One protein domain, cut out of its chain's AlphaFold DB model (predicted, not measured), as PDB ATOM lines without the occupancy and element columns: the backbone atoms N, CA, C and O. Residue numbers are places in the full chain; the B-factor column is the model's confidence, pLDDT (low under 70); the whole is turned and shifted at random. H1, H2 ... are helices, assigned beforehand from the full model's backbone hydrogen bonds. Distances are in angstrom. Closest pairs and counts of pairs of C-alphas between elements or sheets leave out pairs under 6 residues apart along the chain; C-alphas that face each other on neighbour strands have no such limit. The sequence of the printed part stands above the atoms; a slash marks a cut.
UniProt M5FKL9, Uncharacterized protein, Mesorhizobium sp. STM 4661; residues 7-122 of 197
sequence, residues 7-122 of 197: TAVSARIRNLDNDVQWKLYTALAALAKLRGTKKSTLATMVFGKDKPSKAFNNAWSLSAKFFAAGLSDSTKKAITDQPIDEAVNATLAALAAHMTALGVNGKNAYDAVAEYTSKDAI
ATOM      1  N   THR A   7     -38.253  22.828  22.718       90.94
ATOM      2  CA  THR A   7     -38.680  21.458  22.410       90.94
ATOM      3  C   THR A   7     -40.186  21.286  22.611       90.94
ATOM      4  O   THR A   7     -40.848  20.719  21.747       90.94
ATOM      5  N   ALA A   8     -40.757  21.832  23.691       89.94
ATOM      6  CA  ALA A   8     -42.201  21.785  23.923       89.94
ATOM      7  C   ALA A   8     -42.987  22.580  22.863       89.94
ATOM      8  O   ALA A   8     -44.006  22.104  22.366       89.94
ATOM      9  N   VAL A   9     -42.486  23.756  22.463       90.38
ATOM     10  CA  VAL A   9     -43.095  24.572  21.396       90.38
ATOM     11  C   VAL A   9     -43.065  23.833  20.057       90.38
ATOM     12  O   VAL A   9     -44.097  23.704  19.402       90.38
ATOM     13  N   SER A  10     -41.906  23.304  19.657       90.00
ATOM     14  CA  SER A  10     -41.770  22.574  18.388       90.00
ATOM     15  C   SER A  10     -42.624  21.303  18.341       90.00
ATOM     16  O   SER A  10     -43.238  21.038  17.311       90.00
ATOM     17  N   ALA A  11     -42.743  20.566  19.451       90.31
ATOM     18  CA  ALA A  11     -43.637  19.414  19.546       90.31
ATOM     19  C   ALA A  11     -45.109  19.796  19.307       90.31
ATOM     20  O   ALA A  11     -45.801  19.102  18.567       90.31
ATOM     21  N   ARG A  12     -45.579  20.925  19.858       89.12
ATOM     22  CA  ARG A  12     -46.950  21.407  19.610       89.12
ATOM     23  C   ARG A  12     -47.177  21.813  18.164       89.12
ATOM     24  O   ARG A  12     -48.205  21.462  17.608       89.12
ATOM     25  N   ILE A  13     -46.211  22.497  17.551       89.00
ATOM     26  CA  ILE A  13     -46.302  22.899  16.140       89.00
ATOM     27  C   ILE A  13     -46.403  21.673  15.221       89.00
ATOM     28  O   ILE A  13     -47.137  21.715  14.242       89.00
ATOM     29  N   ARG A  14     -45.716  20.567  15.533       86.31
ATOM     30  CA  ARG A  14     -45.835  19.325  14.748       86.31
ATOM     31  C   ARG A  14     -47.213  18.668  14.844       86.31
ATOM     32  O   ARG A  14     -47.619  18.007  13.900       86.31
ATOM     33  N   ASN A  15     -47.903  18.838  15.971       84.94
ATOM     34  CA  ASN A  15     -49.210  18.225  16.228       84.94
ATOM     35  C   ASN A  15     -50.389  19.084  15.734       84.94
ATOM     36  O   ASN A  15     -51.541  18.748  15.990       84.94
ATOM     37  N   LEU A  16     -50.107  20.209  15.078       83.69
ATOM     38  CA  LEU A  16     -51.103  21.160  14.604       83.69
ATOM     39  C   LEU A  16     -51.538  20.852  13.174       83.69
ATOM     40  O   LEU A  16     -50.700  20.721  12.282       83.69
ATOM     41  N   ASP A  17     -52.851  20.842  12.954       68.00
ATOM     42  CA  ASP A  17     -53.412  20.838  11.607       68.00
ATOM     43  C   ASP A  17     -53.371  22.259  11.010       68.00
ATOM     44  O   ASP A  17     -53.687  23.253  11.676       68.00
ATOM     45  N   ASN A  18     -52.916  22.371   9.760       64.69
ATOM     46  CA  ASN A  18     -52.415  23.620   9.178       64.69
ATOM     47  C   ASN A  18     -53.520  24.642   8.839       64.69
ATOM     48  O   ASN A  18     -53.213  25.836   8.756       64.69
ATOM     49  N   ASP A  19     -54.774  24.209   8.660       57.09
ATOM     50  CA  ASP A  19     -55.849  25.073   8.144       57.09
ATOM     51  C   ASP A  19     -56.822  25.606   9.208       57.09
ATOM     52  O   ASP A  19     -57.349  26.709   9.055       57.09
ATOM     53  N   VAL A  20     -57.013  24.912  10.336       60.62
ATOM     54  CA  VAL A  20     -58.072  25.269  11.307       60.62
ATOM     55  C   VAL A  20     -57.560  26.145  12.462       60.62
ATOM     56  O   VAL A  20     -58.318  26.897  13.072       60.62
ATOM     57  N   GLN A  21     -56.258  26.118  12.761       82.44
ATOM     58  CA  GLN A  21     -55.720  26.662  14.017       82.44
ATOM     59  C   GLN A  21     -54.642  27.738  13.821       82.44
ATOM     60  O   GLN A  21     -53.659  27.804  14.562       82.44
ATOM     61  N   TRP A  22     -54.828  28.636  12.847       85.69
ATOM     62  CA  TRP A  22     -53.839  29.677  12.531       85.69
ATOM     63  C   TRP A  22     -53.458  30.550  13.741       85.69
ATOM     64  O   TRP A  22     -52.287  30.883  13.890       85.69
ATOM     65  N   LYS A  23     -54.409  30.865  14.640       90.06
ATOM     66  CA  LYS A  23     -54.155  31.638  15.872       90.06
ATOM     67  C   LYS A  23     -53.161  30.926  16.790       90.06
ATOM     68  O   LYS A  23     -52.198  31.532  17.253       90.06
ATOM     69  N   LEU A  24     -53.363  29.625  17.003       89.31
ATOM     70  CA  LEU A  24     -52.488  28.790  17.825       89.31
ATOM     71  C   LEU A  24     -51.108  28.632  17.173       89.31
ATOM     72  O   LEU A  24     -50.085  28.724  17.850       89.31
ATOM     73  N   TYR A  25     -51.073  28.495  15.848       89.50
ATOM     74  CA  TYR A  25     -49.832  28.433  15.083       89.50
ATOM     75  C   TYR A  25     -49.013  29.734  15.205       89.50
ATOM     76  O   TYR A  25     -47.802  29.698  15.437       89.50
ATOM     77  N   THR A  26     -49.672  30.892  15.110       90.62
ATOM     78  CA  THR A  26     -49.058  32.214  15.303       90.62
ATOM     79  C   THR A  26     -48.599  32.425  16.746       90.62
ATOM     80  O   THR A  26     -47.487  32.911  16.955       90.62
ATOM     81  N   ALA A  27     -49.392  32.006  17.736       91.50
ATOM     82  CA  ALA A  27     -49.026  32.086  19.150       91.50
ATOM     83  C   ALA A  27     -47.775  31.250  19.467       91.50
ATOM     84  O   ALA A  27     -46.825  31.754  20.061       91.50
ATOM     85  N   LEU A  28     -47.700  30.003  18.993       91.94
ATOM     86  CA  LEU A  28     -46.513  29.156  19.171       91.94
ATOM     87  C   LEU A  28     -45.279  29.722  18.457       91.94
ATOM     88  O   LEU A  28     -44.168  29.664  18.989       91.94
ATOM     89  N   ALA A  29     -45.456  30.318  17.275       91.75
ATOM     90  CA  ALA A  29     -44.372  31.012  16.587       91.75
ATOM     91  C   ALA A  29     -43.891  32.255  17.368       91.75
ATOM     92  O   ALA A  29     -42.688  32.525  17.394       91.75
ATOM     93  N   ALA A  30     -44.790  32.983  18.040       91.69
ATOM     94  CA  ALA A  30     -44.436  34.098  18.922       91.69
ATOM     95  C   ALA A  30     -43.687  33.621  20.183       91.69
ATOM     96  O   ALA A  30     -42.676  34.216  20.554       91.69
ATOM     97  N   LEU A  31     -44.094  32.494  20.779       92.56
ATOM     98  CA  LEU A  31     -43.372  31.863  21.894       92.56
ATOM     99  C   LEU A  31     -41.941  31.462  21.511       92.56
ATOM    100  O   LEU A  31     -40.994  31.673  22.270       92.56
ATOM    101  N   ALA A  32     -41.744  30.920  20.307       91.50
ATOM    102  CA  ALA A  32     -40.402  30.614  19.819       91.50
ATOM    103  C   ALA A  32     -39.533  31.877  19.657       91.50
ATOM    104  O   ALA A  32     -38.334  31.844  19.952       91.50
ATOM    105  N   LYS A  33     -40.131  33.004  19.236       90.38
ATOM    106  CA  LYS A  33     -39.454  34.310  19.160       90.38
ATOM    107  C   LYS A  33     -39.093  34.860  20.541       90.38
ATOM    108  O   LYS A  33     -37.982  35.360  20.690       90.38
ATOM    109  N   LEU A  34     -39.954  34.698  21.553       90.25
ATOM    110  CA  LEU A  34     -39.643  35.057  22.949       90.25
ATOM    111  C   LEU A  34     -38.381  34.357  23.464       90.25
ATOM    112  O   LEU A  34     -37.577  34.953  24.171       90.25
ATOM    113  N   ARG A  35     -38.153  33.107  23.044       88.00
ATOM    114  CA  ARG A  35     -36.933  32.346  23.365       88.00
ATOM    115  C   ARG A  35     -35.717  32.734  22.512       88.00
ATOM    116  O   ARG A  35     -34.706  32.039  22.564       88.00
ATOM    117  N   GLY A  36     -35.814  33.778  21.689       86.00
ATOM    118  CA  GLY A  36     -34.736  34.237  20.809       86.00
ATOM    119  C   GLY A  36     -34.419  33.279  19.657       86.00
ATOM    120  O   GLY A  36     -33.320  33.312  19.104       86.00
ATOM    121  N   THR A  37     -35.349  32.391  19.290       88.88
ATOM    122  CA  THR A  37     -35.089  31.377  18.260       88.88
ATOM    123  C   THR A  37     -35.228  31.963  16.857       88.88
ATOM    124  O   THR A  37     -36.169  32.699  16.559       88.88
ATOM    125  N   LYS A  38     -34.306  31.604  15.957       91.19
ATOM    126  CA  LYS A  38     -34.387  31.959  14.533       91.19
ATOM    127  C   LYS A  38     -35.379  31.051  13.801       91.19
ATOM    128  O   LYS A  38     -35.515  29.874  14.131       91.19
ATOM    129  N   LYS A  39     -35.992  31.566  12.730       90.94
ATOM    130  CA  LYS A  39     -36.926  30.808  11.876       90.94
ATOM    131  C   LYS A  39     -36.347  29.467  11.417       90.94
ATOM    132  O   LYS A  39     -37.032  28.455  11.483       90.94
ATOM    133  N   SER A  40     -35.091  29.471  10.963       90.00
ATOM    134  CA  SER A  40     -34.396  28.279  10.464       90.00
ATOM    135  C   SER A  40     -34.249  27.209  11.540       90.00
ATOM    136  O   SER A  40     -34.574  26.057  11.290       90.00
ATOM    137  N   THR A  41     -33.848  27.592  12.753       90.44
ATOM    138  CA  THR A  41     -33.713  26.673  13.890       90.44
ATOM    139  C   THR A  41     -35.048  26.024  14.243       90.44
ATOM    140  O   THR A  41     -35.116  24.803  14.371       90.44
ATOM    141  N   LEU A  42     -36.124  26.813  14.340       89.56
ATOM    142  CA  LEU A  42     -37.450  26.265  14.621       89.56
ATOM    143  C   LEU A  42     -37.940  25.366  13.479       89.56
ATOM    144  O   LEU A  42     -38.492  24.306  13.745       89.56
ATOM    145  N   ALA A  43     -37.702  25.747  12.221       90.06
ATOM    146  CA  ALA A  43     -38.080  24.937  11.067       90.06
ATOM    147  C   ALA A  43     -37.355  23.583  11.062       90.06
ATOM    148  O   ALA A  43     -38.006  22.560  10.886       90.06
ATOM    149  N   THR A  44     -36.049  23.549  11.343       91.50
ATOM    150  CA  THR A  44     -35.301  22.290  11.489       91.50
ATOM    151  C   THR A  44     -35.822  21.457  12.656       91.50
ATOM    152  O   THR A  44     -35.912  20.238  12.548       91.50
ATOM    153  N   MET A  45     -36.215  22.083  13.769       89.56
ATOM    154  CA  MET A  45     -36.816  21.342  14.877       89.56
ATOM    155  C   MET A  45     -38.207  20.815  14.534       89.56
ATOM    156  O   MET A  45     -38.524  19.715  14.945       89.56
ATOM    157  N   VAL A  46     -39.048  21.536  13.798       88.75
ATOM    158  CA  VAL A  46     -40.417  21.086  13.491       88.75
ATOM    159  C   VAL A  46     -40.425  20.082  12.336       88.75
ATOM    160  O   VAL A  46     -40.975  18.999  12.494       88.75
ATOM    161  N   PHE A  47     -39.767  20.410  11.225       88.69
ATOM    162  CA  PHE A  47     -39.827  19.677   9.955       88.69
ATOM    163  C   PHE A  47     -38.577  18.833   9.664       88.69
ATOM    164  O   PHE A  47     -38.543  18.091   8.691       88.69
ATOM    165  N   GLY A  48     -37.519  18.921  10.475       88.44
ATOM    166  CA  GLY A  48     -36.292  18.162  10.229       88.44
ATOM    167  C   GLY A  48     -35.613  18.577   8.923       88.44
ATOM    168  O   GLY A  48     -35.135  19.705   8.797       88.44
ATOM    169  N   LYS A  49     -35.541  17.638   7.970       85.44
ATOM    170  CA  LYS A  49     -34.987  17.857   6.621       85.44
ATOM    171  C   LYS A  49     -36.044  18.325   5.616       85.44
ATOM    172  O   LYS A  49     -35.679  18.730   4.513       85.44
ATOM    173  N   ASP A  50     -37.320  18.268   5.982       87.44
ATOM    174  CA  ASP A  50     -38.418  18.630   5.098       87.44
ATOM    175  C   ASP A  50     -38.564  20.147   4.962       87.44
ATOM    176  O   ASP A  50     -38.158  20.939   5.824       87.44
ATOM    177  N   LYS A  51     -39.151  20.574   3.840       85.50
ATOM    178  CA  LYS A  51     -39.423  21.992   3.596       85.50
ATOM    179  C   LYS A  51     -40.538  22.478   4.535       85.50
ATOM    180  O   LYS A  51     -41.566  21.811   4.640       85.50
ATOM    181  N   PRO A  52     -40.392  23.658   5.168       86.62
ATOM    182  CA  PRO A  52     -41.430  24.205   6.033       86.62
ATOM    183  C   PRO A  52     -42.708  24.514   5.250       86.62
ATOM    184  O   PRO A  52     -42.652  25.060   4.143       86.62
ATOM    185  N   SER A  53     -43.862  24.221   5.855       86.56
ATOM    186  CA  SER A  53     -45.174  24.443   5.239       86.56
ATOM    187  C   SER A  53     -45.441  25.929   4.953       86.56
ATOM    188  O   SER A  53     -44.898  26.832   5.602       86.56
ATOM    189  N   LYS A  54     -46.319  26.222   3.981       86.94
ATOM    190  CA  LYS A  54     -46.779  27.601   3.715       86.94
ATOM    191  C   LYS A  54     -47.450  28.205   4.955       86.94
ATOM    192  O   LYS A  54     -47.184  29.358   5.284       86.94
ATOM    193  N   ALA A  55     -48.232  27.406   5.682       85.19
ATOM    194  CA  ALA A  55     -48.849  27.805   6.944       85.19
ATOM    195  C   ALA A  55     -47.805  28.240   7.985       85.19
ATOM    196  O   ALA A  55     -47.948  29.315   8.567       85.19
ATOM    197  N   PHE A  56     -46.705  27.493   8.139       87.88
ATOM    198  CA  PHE A  56     -45.608  27.881   9.029       87.88
ATOM    199  C   PHE A  56     -44.944  29.188   8.620       87.88
ATOM    200  O   PHE A  56     -44.683  30.045   9.463       87.88
ATOM    201  N   ASN A  57     -44.677  29.360   7.326       89.50
ATOM    202  CA  ASN A  57     -44.080  30.589   6.824       89.50
ATOM    203  C   ASN A  57     -44.976  31.804   7.099       89.50
ATOM    204  O   ASN A  57     -44.477  32.808   7.603       89.50
ATOM    205  N   ASN A  58     -46.280  31.680   6.844       88.06
ATOM    206  CA  ASN A  58     -47.250  32.745   7.085       88.06
ATOM    207  C   ASN A  58     -47.390  33.054   8.579       88.06
ATOM    208  O   ASN A  58     -47.323  34.212   8.977       88.06
ATOM    209  N   ALA A  59     -47.515  32.028   9.423       88.56
ATOM    210  CA  ALA A  59     -47.623  32.205  10.867       88.56
ATOM    211  C   ALA A  59     -46.364  32.831  11.482       88.56
ATOM    212  O   ALA A  59     -46.471  33.634  12.404       88.56
ATOM    213  N   TRP A  60     -45.174  32.508  10.962       90.62
ATOM    214  CA  TRP A  60     -43.923  33.127  11.402       90.62
ATOM    215  C   TRP A  60     -43.829  34.612  11.037       90.62
ATOM    216  O   TRP A  60     -43.327  35.415  11.826       90.62
ATOM    217  N   SER A  61     -44.281  34.982   9.837       90.19
ATOM    218  CA  SER A  61     -44.352  36.387   9.425       90.19
ATOM    219  C   SER A  61     -45.360  37.147  10.284       90.19
ATOM    220  O   SER A  61     -45.029  38.185  10.850       90.19
ATOM    221  N   LEU A  62     -46.549  36.578  10.479       89.38
ATOM    222  CA  LEU A  62     -47.609  37.182  11.281       89.38
ATOM    223  C   LEU A  62     -47.220  37.315  12.759       89.38
ATOM    224  O   LEU A  62     -47.502  38.328  13.392       89.38
ATOM    225  N   SER A  63     -46.511  36.324  13.305       90.94
ATOM    226  CA  SER A  63     -46.008  36.395  14.676       90.94
ATOM    227  C   SER A  63     -44.922  37.449  14.843       90.94
ATOM    228  O   SER A  63     -44.737  37.932  15.950       90.94
ATOM    229  N   ALA A  64     -44.205  37.839  13.782       89.38
ATOM    230  CA  ALA A  64     -43.252  38.944  13.848       89.38
ATOM    231  C   ALA A  64     -43.965  40.284  14.056       89.38
ATOM    232  O   ALA A  64     -43.562  41.040  14.935       89.38
ATOM    233  N   LYS A  65     -45.041  40.523  13.295       88.44
ATOM    234  CA  LYS A  65     -45.889  41.714  13.416       88.44
ATOM    235  C   LYS A  65     -46.530  41.781  14.806       88.44
ATOM    236  O   LYS A  65     -46.304  42.723  15.556       88.44
ATOM    237  N   PHE A  66     -47.178  40.685  15.214       89.19
ATOM    238  CA  PHE A  66     -47.777  40.555  16.544       89.19
ATOM    239  C   PHE A  66     -46.764  40.713  17.688       89.19
ATOM    240  O   PHE A  66     -47.063  41.340  18.695       89.19
ATOM    241  N   PHE A  67     -45.549  40.176  17.556       87.19
ATOM    242  CA  PHE A  67     -44.516  40.318  18.584       87.19
ATOM    243  C   PHE A  67     -44.041  41.768  18.758       87.19
ATOM    244  O   PHE A  67     -43.641  42.147  19.860       87.19
ATOM    245  N   ALA A  68     -44.053  42.554  17.680       84.81
ATOM    246  CA  ALA A  68     -43.646  43.952  17.695       84.81
ATOM    247  C   ALA A  68     -44.756  44.873  18.224       84.81
ATOM    248  O   ALA A  68     -44.479  45.696  19.091       84.81
ATOM    249  N   ALA A  69     -45.989  44.712  17.734       81.94
ATOM    250  CA  ALA A  69     -47.104  45.614  18.031       81.94
ATOM    251  C   ALA A  69     -48.054  45.099  19.130       81.94
ATOM    252  O   ALA A  69     -48.521  45.871  19.960       81.94
ATOM    253  N   GLY A  70     -48.308  43.789  19.183       76.75
ATOM    254  CA  GLY A  70     -49.336  43.195  20.046       76.75
ATOM    255  C   GLY A  70     -48.845  42.586  21.359       76.75
ATOM    256  O   GLY A  70     -49.653  42.111  22.152       76.75
ATOM    257  N   LEU A  71     -47.534  42.584  21.614       84.56
ATOM    258  CA  LEU A  71     -46.939  42.070  22.851       84.56
ATOM    259  C   LEU A  71     -46.138  43.168  23.554       84.56
ATOM    260  O   LEU A  71     -45.048  43.540  23.115       84.56
ATOM    261  N   SER A  72     -46.651  43.633  24.694       85.62
ATOM    262  CA  SER A  72     -45.917  44.544  25.575       85.62
ATOM    263  C   SER A  72     -44.735  43.836  26.249       85.62
ATOM    264  O   SER A  72     -44.777  42.626  26.491       85.62
ATOM    265  N   ASP A  73     -43.682  44.572  26.602       85.88
ATOM    266  CA  ASP A  73     -42.492  43.977  27.224       85.88
ATOM    267  C   ASP A  73     -42.775  43.344  28.595       85.88
ATOM    268  O   ASP A  73     -42.149  42.339  28.951       85.88
ATOM    269  N   SER A  74     -43.763  43.855  29.340       84.44
ATOM    270  CA  SER A  74     -44.205  43.235  30.595       84.44
ATOM    271  C   SER A  74     -44.855  41.871  30.341       84.44
ATOM    272  O   SER A  74     -44.517  40.892  31.010       84.44
ATOM    273  N   THR A  75     -45.706  41.773  29.315       85.50
ATOM    274  CA  THR A  75     -46.345  40.523  28.886       85.50
ATOM    275  C   THR A  75     -45.310  39.511  28.398       85.50
ATOM    276  O   THR A  75     -45.361  38.346  28.783       85.50
ATOM    277  N   LYS A  76     -44.317  39.949  27.611       88.31
ATOM    278  CA  LYS A  76     -43.216  39.089  27.141       88.31
ATOM    279  C   LYS A  76     -42.462  38.449  28.309       88.31
ATOM    280  O   LYS A  76     -42.184  37.248  28.287       88.31
ATOM    281  N   LYS A  77     -42.152  39.243  29.338       86.50
ATOM    282  CA  LYS A  77     -41.447  38.763  30.530       86.50
ATOM    283  C   LYS A  77     -42.304  37.776  31.324       86.50
ATOM    284  O   LYS A  77     -41.824  36.691  31.627       86.50
ATOM    285  N   ALA A  78     -43.576  38.102  31.555       87.12
ATOM    286  CA  ALA A  78     -44.511  37.235  32.273       87.12
ATOM    287  C   ALA A  78     -44.686  35.861  31.599       87.12
ATOM    288  O   ALA A  78     -44.654  34.837  32.272       87.12
ATOM    289  N   ILE A  79     -44.801  35.825  30.268       90.25
ATOM    290  CA  ILE A  79     -44.973  34.579  29.501       90.25
ATOM    291  C   ILE A  79     -43.720  33.690  29.554       90.25
ATOM    292  O   ILE A  79     -43.818  32.466  29.489       90.25
ATOM    293  N   THR A  80     -42.527  34.280  29.656       87.50
ATOM    294  CA  THR A  80     -41.260  33.532  29.564       87.50
ATOM    295  C   THR A  80     -41.045  32.583  30.747       87.50
ATOM    296  O   THR A  80     -40.446  31.518  30.571       87.50
ATOM    297  N   ASP A  81     -41.579  32.936  31.915       88.25
ATOM    298  CA  ASP A  81     -41.446  32.160  33.151       88.25
ATOM    299  C   ASP A  81     -42.586  31.135  33.343       88.25
ATOM    300  O   ASP A  81     -42.557  30.323  34.269       88.25
ATOM    301  N   GLN A  82     -43.580  31.126  32.447       89.50
ATOM    302  CA  GLN A  82     -44.741  30.236  32.515       89.50
ATOM    303  C   GLN A  82     -44.485  28.857  31.878       89.50
ATOM    304  O   GLN A  82     -43.711  28.733  30.917       89.50
ATOM    305  N   PRO A  83     -45.155  27.790  32.361       91.12
ATOM    306  CA  PRO A  83     -45.184  26.499  31.676       91.12
ATOM    307  C   PRO A  83     -45.863  26.617  30.304       91.12
ATOM    308  O   PRO A  83     -46.605  27.556  30.032       91.12
ATOM    309  N   ILE A  84     -45.614  25.649  29.415       89.81
ATOM    310  CA  ILE A  84     -46.015  25.742  27.999       89.81
ATOM    311  C   ILE A  84     -47.522  25.967  27.796       89.81
ATOM    312  O   ILE A  84     -47.891  26.734  26.914       89.81
ATOM    313  N   ASP A  85     -48.385  25.342  28.596       89.88
ATOM    314  CA  ASP A  85     -49.838  25.522  28.496       89.88
ATOM    315  C   ASP A  85     -50.277  26.940  28.847       89.88
ATOM    316  O   ASP A  85     -50.987  27.581  28.074       89.88
ATOM    317  N   GLU A  86     -49.792  27.456  29.972       90.06
ATOM    318  CA  GLU A  86     -50.076  28.818  30.415       90.06
ATOM    319  C   GLU A  86     -49.491  29.848  29.451       90.06
ATOM    320  O   GLU A  86     -50.187  30.781  29.060       90.06
ATOM    321  N   ALA A  87     -48.264  29.628  28.977       90.69
ATOM    322  CA  ALA A  87     -47.608  30.499  28.012       90.69
ATOM    323  C   ALA A  87     -48.386  30.565  26.684       90.69
ATOM    324  O   ALA A  87     -48.551  31.642  26.106       90.69
ATOM    325  N   VAL A  88     -48.900  29.428  26.198       91.38
ATOM    326  CA  VAL A  88     -49.750  29.375  24.998       91.38
ATOM    327  C   VAL A  88     -51.057  30.124  25.229       91.38
ATOM    328  O   VAL A  88     -51.419  30.960  24.402       91.38
ATOM    329  N   ASN A  89     -51.732  29.882  26.353       90.94
ATOM    330  CA  ASN A  89     -52.999  30.536  26.676       90.94
ATOM    331  C   ASN A  89     -52.838  32.051  26.845       90.94
ATOM    332  O   ASN A  89     -53.622  32.815  26.288       90.94
ATOM    333  N   ALA A  90     -51.788  32.499  27.533       89.19
ATOM    334  CA  ALA A  90     -51.473  33.912  27.701       89.19
ATOM    335  C   ALA A  90     -51.155  34.590  26.360       89.19
ATOM    336  O   ALA A  90     -51.629  35.691  26.086       89.19
ATOM    337  N   THR A  91     -50.410  33.914  25.481       90.50
ATOM    338  CA  THR A  91     -50.103  34.439  24.142       90.50
ATOM    339  C   THR A  91     -51.350  34.502  23.259       90.50
ATOM    340  O   THR A  91     -51.519  35.457  22.505       90.50
ATOM    341  N   LEU A  92     -52.246  33.515  23.358       90.56
ATOM    342  CA  LEU A  92     -53.536  33.528  22.666       90.56
ATOM    343  C   LEU A  92     -54.453  34.642  23.176       90.56
ATOM    344  O   LEU A  92     -55.094  35.305  22.365       90.56
ATOM    345  N   ALA A  93     -54.491  34.872  24.489       89.69
ATOM    346  CA  ALA A  93     -55.248  35.967  25.087       89.69
ATOM    347  C   ALA A  93     -54.708  37.332  24.633       89.69
ATOM    348  O   ALA A  93     -55.486  38.192  24.232       89.69
ATOM    349  N   ALA A  94     -53.383  37.504  24.600       88.44
ATOM    350  CA  ALA A  94     -52.752  38.711  24.066       88.44
ATOM    351  C   ALA A  94     -53.061  38.909  22.572       88.44
ATOM    352  O   ALA A  94     -53.352  40.021  22.142       88.44
ATOM    353  N   LEU A  95     -53.065  37.830  21.782       88.19
ATOM    354  CA  LEU A  95     -53.441  37.883  20.369       88.19
ATOM    355  C   LEU A  95     -54.906  38.288  20.190       88.19
ATOM    356  O   LEU A  95     -55.204  39.120  19.340       88.19
ATOM    357  N   ALA A  96     -55.815  37.727  20.990       87.88
ATOM    358  CA  ALA A  96     -57.226  38.090  20.965       87.88
ATOM    359  C   ALA A  96     -57.436  39.559  21.360       87.88
ATOM    360  O   ALA A  96     -58.127  40.274  20.646       87.88
ATOM    361  N   ALA A  97     -56.776  40.033  22.420       87.06
ATOM    362  CA  ALA A  97     -56.833  41.434  22.834       87.06
ATOM    363  C   ALA A  97     -56.311  42.381  21.741       87.06
ATOM    364  O   ALA A  97     -56.924  43.411  21.477       87.06
ATOM    365  N   HIS A  98     -55.224  42.009  21.059       86.25
ATOM    366  CA  HIS A  98     -54.688  42.782  19.940       86.25
ATOM    367  C   HIS A  98     -55.647  42.807  18.740       86.25
ATOM    368  O   HIS A  98     -55.860  43.851  18.134       86.25
ATOM    369  N   MET A  99     -56.277  41.674  18.420       85.62
ATOM    370  CA  MET A  99     -57.322  41.602  17.394       85.62
ATOM    371  C   MET A  99     -58.520  42.501  17.730       85.62
ATOM    372  O   MET A  99     -58.998  43.217  16.854       85.62
ATOM    373  N   THR A 100     -58.960  42.518  18.992       86.62
ATOM    374  CA  THR A 100     -60.026  43.409  19.471       86.62
ATOM    375  C   THR A 100     -59.618  44.879  19.378       86.62
ATOM    376  O   THR A 100     -60.393  45.683  18.873       86.62
ATOM    377  N   ALA A 101     -58.392  45.234  19.778       83.62
ATOM    378  CA  ALA A 101     -57.873  46.603  19.678       83.62
ATOM    379  C   ALA A 101     -57.785  47.114  18.225       83.62
ATOM    380  O   ALA A 101     -57.850  48.318  17.978       83.62
ATOM    381  N   LEU A 102     -57.644  46.198  17.265       82.19
ATOM    382  CA  LEU A 102     -57.634  46.480  15.830       82.19
ATOM    383  C   LEU A 102     -59.021  46.360  15.176       82.19
ATOM    384  O   LEU A 102     -59.172  46.720  14.013       82.19
ATOM    385  N   GLY A 103     -60.028  45.850  15.891       81.19
ATOM    386  CA  GLY A 103     -61.377  45.633  15.361       81.19
ATOM    387  C   GLY A 103     -61.465  44.548  14.279       81.19
ATOM    388  O   GLY A 103     -62.290  44.654  13.376       81.19
ATOM    389  N   VAL A 104     -60.617  43.513  14.327       82.62
ATOM    390  CA  VAL A 104     -60.542  42.472  13.283       82.62
ATOM    391  C   VAL A 104     -60.822  41.072  13.823       82.62
ATOM    392  O   VAL A 104     -60.245  40.649  14.816       82.62
ATOM    393  N   ASN A 105     -61.641  40.294  13.106       79.19
ATOM    394  CA  ASN A 105     -62.034  38.937  13.526       79.19
ATOM    395  C   ASN A 105     -61.470  37.810  12.638       79.19
ATOM    396  O   ASN A 105     -61.484  36.639  13.026       79.19
ATOM    397  N   GLY A 106     -60.923  38.146  11.465       80.06
ATOM    398  CA  GLY A 106     -60.422  37.187  10.474       80.06
ATOM    399  C   GLY A 106     -58.902  37.218  10.293       80.06
ATOM    400  O   GLY A 106     -58.261  38.245  10.501       80.06
ATOM    401  N   LYS A 107     -58.325  36.099   9.836       81.94
ATOM    402  CA  LYS A 107     -56.882  35.967   9.552       81.94
ATOM    403  C   LYS A 107     -56.378  37.005   8.546       81.94
ATOM    404  O   LYS A 107     -55.349  37.624   8.782       81.94
ATOM    405  N   ASN A 108     -57.100  37.177   7.437       83.62
ATOM    406  CA  ASN A 108     -56.692  38.071   6.351       83.62
ATOM    407  C   ASN A 108     -56.793  39.542   6.768       83.62
ATOM    408  O   ASN A 108     -55.867  40.304   6.518       83.62
ATOM    409  N   ALA A 109     -57.878  39.910   7.461       81.38
ATOM    410  CA  ALA A 109     -58.034  41.246   8.030       81.38
ATOM    411  C   ALA A 109     -56.904  41.544   9.023       81.38
ATOM    412  O   ALA A 109     -56.262  42.580   8.931       81.38
ATOM    413  N   TYR A 110     -56.593  40.591   9.906       84.00
ATOM    414  CA  TYR A 110     -55.502  40.745  10.859       84.00
ATOM    415  C   TYR A 110     -54.131  40.874  10.183       84.00
ATOM    416  O   TYR A 110     -53.360  41.737  10.571       84.00
ATOM    417  N   ASP A 111     -53.809  40.091   9.149       85.56
ATOM    418  CA  ASP A 111     -52.510  40.206   8.459       85.56
ATOM    419  C   ASP A 111     -52.276  41.593   7.828       85.56
ATOM    420  O   ASP A 111     -51.137  42.065   7.790       85.56
ATOM    421  N   ALA A 112     -53.345  42.270   7.399       82.88
ATOM    422  CA  ALA A 112     -53.272  43.617   6.837       82.88
ATOM    423  C   ALA A 112     -52.943  44.697   7.882       82.88
ATOM    424  O   ALA A 112     -52.253  45.657   7.555       82.88
ATOM    425  N   VAL A 113     -53.404  44.537   9.129       84.00
ATOM    426  CA  VAL A 113     -53.309  45.585  10.165       84.00
ATOM    427  C   VAL A 113     -52.488  45.195  11.399       84.00
ATOM    428  O   VAL A 113     -52.274  46.023  12.273       84.00
ATOM    429  N   ALA A 114     -51.971  43.965  11.482       82.75
ATOM    430  CA  ALA A 114     -51.224  43.455  12.643       82.75
ATOM    431  C   ALA A 114     -49.900  44.185  12.936       82.75
ATOM    432  O   ALA A 114     -49.241  43.868  13.927       82.75
ATOM    433  N   GLU A 115     -49.471  45.090  12.057       83.81
ATOM    434  CA  GLU A 115     -48.307  45.962  12.262       83.81
ATOM    435  C   GLU A 115     -48.627  47.162  13.165       83.81
ATOM    436  O   GLU A 115     -47.711  47.766  13.720       83.81
ATOM    437  N   TYR A 116     -49.911  47.477  13.343       82.38
ATOM    438  CA  TYR A 116     -50.394  48.577  14.170       82.38
ATOM    439  C   TYR A 116     -50.786  48.080  15.559       82.38
ATOM    440  O   TYR A 116     -51.233  46.950  15.716       82.38
ATOM    441  N   THR A 117     -50.620  48.933  16.570       76.75
ATOM    442  CA  THR A 117     -50.925  48.611  17.975       76.75
ATOM    443  C   THR A 117     -52.414  48.713  18.308       76.75
ATOM    444  O   THR A 117     -52.883  48.076  19.249       76.75
ATOM    445  N   SER A 118     -53.148  49.544  17.571       76.38
ATOM    446  CA  SER A 118     -54.585  49.784  17.727       76.38
ATOM    447  C   SER A 118     -55.163  50.361  16.437       76.38
ATOM    448  O   SER A 118     -54.413  50.801  15.560       76.38
ATOM    449  N   LYS A 119     -56.498  50.376  16.328       75.00
ATOM    450  CA  LYS A 119     -57.226  50.969  15.196       75.00
ATOM    451  C   LYS A 119     -56.795  52.417  14.908       75.00
ATOM    452  O   LYS A 119     -56.657  52.779  13.748       75.00
ATOM    453  N   ASP A 120     -56.496  53.200  15.944       67.00
ATOM    454  CA  ASP A 120     -56.089  54.612  15.830       67.00
ATOM    455  C   ASP A 120     -54.682  54.811  15.244       67.00
ATOM    456  O   ASP A 120     -54.347  55.893  14.770       67.00
ATOM    457  N   ALA A 121     -53.833  53.779  15.291       71.69
ATOM    458  CA  ALA A 121     -52.478  53.826  14.745       71.69
ATOM    459  C   ALA A 121     -52.428  53.478  13.246       71.69
ATOM    460  O   ALA A 121     -51.368  53.603  12.626       71.69
ATOM    461  N   ILE A 122     -53.547  53.028  12.667       70.25
ATOM    462  CA  ILE A 122     -53.660  52.727  11.242       70.25
ATOM    463  C   ILE A 122     -53.695  54.067  10.489       70.25
ATOM    464  O   ILE A 122     -54.562  54.890  10.780       70.25
TER     465      ILE A 122
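AT A GLANCE: This is residues 7 to 122 of the 197 residues of an uncharacterized protein of Mesorhizobium sp. STM 4661 (UniProt M5FKL9). Helix H2 runs through the core, with H1, H4 and H6 packed around it: H4 and H6 cross it steeply, while H1 folds back along it as a helical hairpin. H3 packs on H1 towards one end of the long axis, H5 folds against the first part of H6 in a second hairpin, and H7 lies near the last turns of H6 towards the other end. The printed part has 116 residues with seven named helices, H1 to H7 in order, and no named strand; the class is all helix. It is compact, with a radius of gyration of the C-alphas of 13.5 A and spans of 43 by 30 by 22 A.

HOW THE PARTS SIT: H1, residues 7 to 14, and H2, residues 22 to 34, form a hairpin and touch at a shallow tilt of 25 degrees, opposite ways; their closest C-alphas, those of Val 9 and Leu 28, are 6.1 A apart. H3, residues 39 to 47, touches H1 at a steep tilt of 68 degrees, only just short of about perpendicular, with the C-alphas of Ser 10 and Val 46 closest at 5.3 A. H4, residues 54 to 69, touches H2 at a steep tilt of 60 degrees, with the C-alphas of Thr 26 and Ala 59 closest at 4.7 A. H5, residues 73 to 80, and H6, residues 84 to 102, form a hairpin at a shallow tilt of 29 degrees; H6 touches H5 with residues 86 to 91 alone, and the C-alphas of Ile 79 and Ala 87 are closest at 5.1 A. H6 touches H2 with residues 87 to 95 alone, with the C-alphas of Ala 27 and Thr 91 closest at 5.6 A. H7, residues 107 to 113, only just touches H6, with 3 pairs of C-alphas within 8 A; the closest are those of Met 99 and Tyr 110, 6.8 A apart. H4 and H5 are apart, as are, for instance, H3 and H6. In H1 to H7 every O i to N i+4 pair is within hydrogen-bond range.

IN THESE COORDINATES: H1 begins at C-alpha 7, (-38.680, 21.458, 22.410), and H7 ends at C-alpha 113, (-53.309, 45.585, 10.165). From first to last C-alpha, H2 measures 18.4 A, H4 23.0 A and H6 26.7 A. H1, H3, H5 and H7 measure 10.7, 11.7, 10.8 and 10.3 A.

THE WHOLE: The two C-alphas farthest apart, those of Lys 49 and Asp 120, are 43.4 A apart. The printed part has no cut and no long link. The mean pLDDT of the printed part is 85.9; residues 17 to 20 and residue 120 are under 70.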